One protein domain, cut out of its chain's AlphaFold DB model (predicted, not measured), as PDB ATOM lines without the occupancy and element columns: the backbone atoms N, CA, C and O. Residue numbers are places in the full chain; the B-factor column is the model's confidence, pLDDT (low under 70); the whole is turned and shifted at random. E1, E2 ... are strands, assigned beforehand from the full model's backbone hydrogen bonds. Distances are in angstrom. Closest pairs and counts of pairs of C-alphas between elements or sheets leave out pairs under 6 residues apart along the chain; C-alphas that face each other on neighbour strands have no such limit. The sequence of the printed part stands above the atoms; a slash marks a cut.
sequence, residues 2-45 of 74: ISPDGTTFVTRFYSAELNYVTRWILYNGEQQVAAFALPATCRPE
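AT A GLANCE: This is residues 2 to 45 of the 74 residues of the protein "Deoxyribose specific mutarotase" of Escherichia coli (UniProt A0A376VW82). With little regular structure, this is a flat, loose chain: from residues 3 to 8, which stick out free, strand E1 runs on to a turn that leads into a long hairpin of E2 and E3. The 44 printed residues hold no named helix and three named strands, E1, E2 and E3 in that order, 13 residues in all; the class is all strand, with E2 and E3 an antiparallel sheet. The whole is loose, with a radius of gyration of the C-alphas of 13.0 A and spans of 35 by 28 by 7 A.

HOW THE PARTS SIT: E1, residues 9 to 13, pairs with no named strand and is apart from E2, residues 20 to 23. E3, residues 37 to 40, comes closest to E1 at the C-alphas of Thr 11 and Ala 37, 6.6 A apart. E2 and E3 form an antiparallel hairpin at 147 degrees, with N 22 and O 38 within hydrogen-bond range at 2.9 A.

IN THESE COORDINATES: E1 begins at C-alpha 9 (-8.697, 7.665, 33.570) and is 13.7 A long, E2 10.2 A and E3 9.6 A, ending at C-alpha 40 (1.281, 9.869, 48.667).

THE WHOLE: The C-alphas farthest apart, Ala 16 and Gly 29, are 38.3 A apart. The link from E2 to E3 is long, 13 residues. The printed part has no cut, and no printed residue is under 70 in pLDDT.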
ATOM      1  N   ILE A   2      -6.587   2.901  30.800       92.69
ATOM      2  CA  ILE A   2      -7.571   2.874  29.709       92.69
ATOM      3  C   ILE A   2      -8.501   1.689  29.980       92.69
ATOM      4  O   ILE A   2      -8.006   0.579  30.194       92.69
ATOM      5  N   SER A   3      -9.810   1.921  30.062       91.31
ATOM      6  CA  SER A   3     -10.810   0.856  30.221       91.31
ATOM      7  C   SER A   3     -11.094   0.146  28.892       91.31
ATOM      8  O   SER A   3     -10.736   0.653  27.829       91.31
ATOM      9  N   PRO A   4     -11.753  -1.030  28.917       94.38
ATOM     10  CA  PRO A   4     -12.079  -1.773  27.698       94.38
ATOM     11  C   PRO A   4     -12.930  -1.001  26.678       94.38
ATOM     12  O   PRO A   4     -12.864  -1.301  25.491       94.38
ATOM     13  N   ASP A   5     -13.709  -0.014  27.125       95.44
ATOM     14  CA  ASP A   5     -14.521   0.865  26.271       95.44
ATOM     15  C   ASP A   5     -13.742   2.065  25.696       95.44
ATOM     16  O   ASP A   5     -14.308   2.878  24.970       95.44
ATOM     17  N   GLY A   6     -12.447   2.178  26.003       95.88
ATOM     18  CA  GLY A   6     -11.577   3.256  25.540       95.88
ATOM     19  C   GLY A   6     -11.533   4.488  26.447       95.88
ATOM     20  O   GLY A   6     -10.702   5.363  26.203       95.88
ATOM     21  N   THR A   7     -12.347   4.562  27.508       95.88
ATOM     22  CA  THR A   7     -12.304   5.688  28.457       95.88
ATOM     23  C   THR A   7     -10.938   5.762  29.142       95.88
ATOM     24  O   THR A   7     -10.423   4.766  29.666       95.88
ATOM     25  N   THR A   8     -10.327   6.948  29.165       95.88
ATOM     26  CA  THR A   8      -9.017   7.147  29.793       95.88
ATOM     27  C   THR A   8      -9.170   7.819  31.150       95.88
ATOM     28  O   THR A   8      -9.585   8.962  31.254       95.88
ATOM     29  N   PHE A   9      -8.782   7.121  32.215       95.38
ATOM     30  CA  PHE A   9      -8.697   7.665  33.570       95.38
ATOM     31  C   PHE A   9      -7.277   8.148  33.857       95.38
ATOM     32  O   PHE A   9      -6.308   7.386  33.711       95.38
ATOM     33  N   VAL A  10      -7.149   9.387  34.325       96.50
ATOM     34  CA  VAL A  10      -5.859  10.025  34.591       96.50
ATOM     35  C   VAL A  10      -5.640  10.314  36.063       96.50
ATOM     36  O   VAL A  10      -6.551  10.658  36.805       96.50
ATOM     37  N   THR A  11      -4.385  10.188  36.481       96.75
ATOM     38  CA  THR A  11      -3.879  10.702  37.752       96.75
ATOM     39  C   THR A  11      -2.453  11.174  37.502       96.75
ATOM     40  O   THR A  11      -1.562  10.360  37.260       96.75
ATOM     41  N   ARG A  12      -2.246  12.489  37.499       96.88
ATOM     42  CA  ARG A  12      -0.945  13.138  37.307       96.88
ATOM     43  C   ARG A  12      -0.571  13.880  38.576       96.88
ATOM     44  O   ARG A  12      -1.419  14.527  39.180       96.88
ATOM     45  N   PHE A  13       0.687  13.773  38.967       97.50
ATOM     46  CA  PHE A  13       1.234  14.384  40.170       97.50
ATOM     47  C   PHE A  13       2.736  14.597  39.987       97.50
ATOM     48  O   PHE A  13       3.366  13.932  39.158       97.50
ATOM     49  N   TYR A  14       3.318  15.499  40.771       97.69
ATOM     50  CA  TYR A  14       4.761  15.707  40.785       97.69
ATOM     51  C   TYR A  14       5.409  14.769  41.801       97.69
ATOM     52  O   TYR A  14       5.095  14.828  42.988       97.69
ATOM     53  N   SER A  15       6.360  13.939  41.368       96.19
ATOM     54  CA  SER A  15       7.101  13.043  42.272       96.19
ATOM     55  C   SER A  15       7.957  13.793  43.298       96.19
ATOM     56  O   SER A  15       8.278  13.246  44.350       96.19
ATOM     57  N   ALA A  16       8.288  15.058  43.021       96.00
ATOM     58  CA  ALA A  16       8.931  15.960  43.974       96.00
ATOM     59  C   ALA A  16       8.001  16.366  45.137       96.00
ATOM     60  O   ALA A  16       8.480  16.704  46.218       96.00
ATOM     61  N   GLU A  17       6.681  16.323  44.933       96.50
ATOM     62  CA  GLU A  17       5.669  16.623  45.951       96.50
ATOM     63  C   GLU A  17       5.153  15.336  46.618       96.50
ATOM     64  O   GLU A  17       5.078  15.258  47.844       96.50
ATOM     65  N   LEU A  18       4.831  14.318  45.813       97.19
ATOM     66  CA  LEU A  18       4.267  13.028  46.218       97.19
ATOM     67  C   LEU A  18       5.161  11.903  45.680       97.19
ATOM     68  O   LEU A  18       5.012  11.448  44.548       97.19
ATOM     69  N   ASN A  19       6.133  11.483  46.487       94.25
ATOM     70  CA  ASN A  19       7.203  10.560  46.094       94.25
ATOM     71  C   ASN A  19       6.838   9.072  46.222       94.25
ATOM     72  O   ASN A  19       7.647   8.209  45.877       94.25
ATOM     73  N   TYR A  20       5.631   8.761  46.692       95.19
ATOM     74  CA  TYR A  20       5.085   7.410  46.723       95.19
ATOM     75  C   TYR A  20       3.790   7.330  45.918       95.19
ATOM     76  O   TYR A  20       3.054   8.306  45.777       95.19
ATOM     77  N   VAL A  21       3.476   6.132  45.429       95.31
ATOM     78  CA  VAL A  21       2.171   5.811  44.848       95.31
ATOM     79  C   VAL A  21       1.707   4.464  45.379       95.31
ATOM     80  O   VAL A  21       2.440   3.478  45.341       95.31
ATOM     81  N   THR A  22       0.483   4.424  45.896       93.88
ATOM     82  CA  THR A  22      -0.176   3.182  46.297       93.88
ATOM     83  C   THR A  22      -1.206   2.809  45.246       93.88
ATOM     84  O   THR A  22      -1.937   3.661  44.747       93.88
ATOM     85  N   ARG A  23      -1.289   1.522  44.917       93.31
ATOM     86  CA  ARG A  23      -2.373   0.976  44.104       93.31
ATOM     87  C   ARG A  23      -3.021  -0.156  44.879       93.31
ATOM     88  O   ARG A  23      -2.380  -1.172  45.134       93.31
ATOM     89  N   TRP A  24      -4.280   0.023  45.259       91.44
ATOM     90  CA  TRP A  24      -5.030  -1.028  45.933       91.44
ATOM     91  C   TRP A  24      -5.676  -1.943  44.897       91.44
ATOM     92  O   TRP A  24      -6.416  -1.478  44.035       91.44
ATOM     93  N   ILE A  25      -5.361  -3.235  44.963       92.38
ATOM     94  CA  ILE A  25      -5.934  -4.259  44.093       92.38
ATOM     95  C   ILE A  25      -6.793  -5.163  44.972       92.38
ATOM     96  O   ILE A  25      -6.283  -5.841  45.861       92.38
ATOM     97  N   LEU A  26      -8.096  -5.144  44.721       94.69
ATOM     98  CA  LEU A  26      -9.087  -5.992  45.369       94.69
ATOM     99  C   LEU A  26     -10.076  -6.439  44.301       94.69
ATOM    100  O   LEU A  26     -10.660  -5.604  43.609       94.69
ATOM    101  N   TYR A  27     -10.228  -7.749  44.166       94.12
ATOM    102  CA  TYR A  27     -11.206  -8.367  43.287       94.12
ATOM    103  C   TYR A  27     -11.580  -9.729  43.875       94.12
ATOM    104  O   TYR A  27     -10.795 -10.676  43.814       94.12
ATOM    105  N   ASN A  28     -12.735  -9.796  44.527       94.94
ATOM    106  CA  ASN A  28     -13.316 -11.014  45.084       94.94
ATOM    107  C   ASN A  28     -14.829 -11.059  44.783       94.94
ATOM    108  O   ASN A  28     -15.346 -10.173  44.108       94.94
ATOM    109  N   GLY A  29     -15.530 -12.098  45.253       96.12
ATOM    110  CA  GLY A  29     -16.948 -12.314  44.931       96.12
ATOM    111  C   GLY A  29     -17.901 -11.203  45.387       96.12
ATOM    112  O   GLY A  29     -18.934 -11.007  44.761       96.12
ATOM    113  N   GLU A  30     -17.532 -10.450  46.424       96.19
ATOM    114  CA  GLU A  30     -18.391  -9.431  47.044       96.19
ATOM    115  C   GLU A  30     -17.882  -8.001  46.807       96.19
ATOM    116  O   GLU A  30     -18.620  -7.029  46.955       96.19
ATOM    117  N   GLN A  31     -16.594  -7.843  46.495       96.12
ATOM    118  CA  GLN A  31     -15.915  -6.554  46.483       96.12
ATOM    119  C   GLN A  31     -14.901  -6.455  45.352       96.12
ATOM    120  O   GLN A  31     -14.074  -7.339  45.120       96.12
ATOM    121  N   GLN A  32     -14.901  -5.291  44.716       95.06
ATOM    122  CA  GLN A  32     -13.885  -4.890  43.761       95.06
ATOM    123  C   GLN A  32     -13.569  -3.406  43.917       95.06
ATOM    124  O   GLN A  32     -14.400  -2.627  44.386       95.06
ATOM    125  N   VAL A  33     -12.367  -3.014  43.502       93.12
ATOM    126  CA  VAL A  33     -11.938  -1.611  43.466       93.12
ATOM    127  C   VAL A  33     -11.459  -1.237  42.072       93.12
ATOM    128  O   VAL A  33     -10.899  -2.060  41.354       93.12
ATOM    129  N   ALA A  34     -11.606   0.039  41.714       89.25
ATOM    130  CA  ALA A  34     -11.135   0.565  40.430       89.25
ATOM    131  C   ALA A  34      -9.599   0.538  40.280       89.25
ATOM    132  O   ALA A  34      -9.078   0.689  39.182       89.25
ATOM    133  N   ALA A  35      -8.862   0.336  41.380       92.00
ATOM    134  CA  ALA A  35      -7.406   0.209  41.399       92.00
ATOM    135  C   ALA A  35      -6.663   1.380  40.721       92.00
ATOM    136  O   ALA A  35      -5.660   1.171  40.024       92.00
ATOM    137  N   PHE A  36      -7.149   2.609  40.929       92.69
ATOM    138  CA  PHE A  36      -6.466   3.834  40.513       92.69
ATOM    139  C   PHE A  36      -5.177   4.070  41.312       92.69
ATOM    140  O   PHE A  36      -4.979   3.521  42.399       92.69
ATOM    141  N   ALA A  37      -4.287   4.886  40.747       94.06
ATOM    142  CA  ALA A  37      -3.085   5.337  41.430       94.06
ATOM    143  C   ALA A  37      -3.460   6.313  42.555       94.06
ATOM    144  O   ALA A  37      -4.223   7.249  42.333       94.06
ATOM    145  N   LEU A  38      -2.899   6.106  43.745       94.88
ATOM    146  CA  LEU A  38      -3.084   6.952  44.924       94.88
ATOM    147  C   LEU A  38      -1.726   7.571  45.298       94.88
ATOM    148  O   LEU A  38      -0.926   6.910  45.972       94.88
ATOM    149  N   PRO A  39      -1.412   8.788  44.822       97.06
ATOM    150  CA  PRO A  39      -0.162   9.471  45.144       97.06
ATOM    151  C   PRO A  39      -0.091   9.826  46.632       97.06
ATOM    152  O   PRO A  39      -1.095  10.199  47.235       97.06
ATOM    153  N   ALA A  40       1.090   9.708  47.232       95.81
ATOM    154  CA  ALA A  40       1.281   9.869  48.667       95.81
ATOM    155  C   ALA A  40       2.677  10.403  49.015       95.81
ATOM    156  O   ALA A  40       3.617  10.340  48.225       95.81
ATOM    157  N   THR A  41       2.810  10.894  50.245       95.12
ATOM    158  CA  THR A  41       4.076  11.349  50.845       95.12
ATOM    159  C   THR A  41       4.803  10.247  51.620       95.12
ATOM    160  O   THR A  41       5.945  10.423  52.038       95.12
ATOM    161  N   CYS A  42       4.148   9.104  51.840       93.50
ATOM    162  CA  CYS A  42       4.701   7.961  52.559       93.50
ATOM    163  C   CYS A  42       4.015   6.651  52.146       93.50
ATOM    164  O   CYS A  42       3.051   6.640  51.375       93.50
ATOM    165  N   ARG A  43       4.522   5.534  52.675       92.56
ATOM    166  CA  ARG A  43       3.900   4.209  52.556       92.56
ATOM    167  C   ARG A  43       2.734   4.061  53.553       92.56
ATOM    168  O   ARG A  43       2.749   4.711  54.599       92.56
ATOM    169  N   PRO A  44       1.750   3.179  53.295       91.06
ATOM    170  CA  PRO A  44       0.621   2.936  54.199       91.06
ATOM    171  C   PRO A  44       1.018   2.035  55.388       91.06
ATOM    172  O   PRO A  44       0.456   0.967  55.597       91.06
ATOM    173  N   GLU A  45       2.029   2.443  56.154       91.25
ATOM    174  CA  GLU A  45       2.661   1.650  57.227       91.25
ATOM    175  C   GLU A  45       2.408   2.197  58.645       91.25
ATOM    176  O   GLU A  45       2.840   1.612  59.639       91.25
TER     177      GLU A  45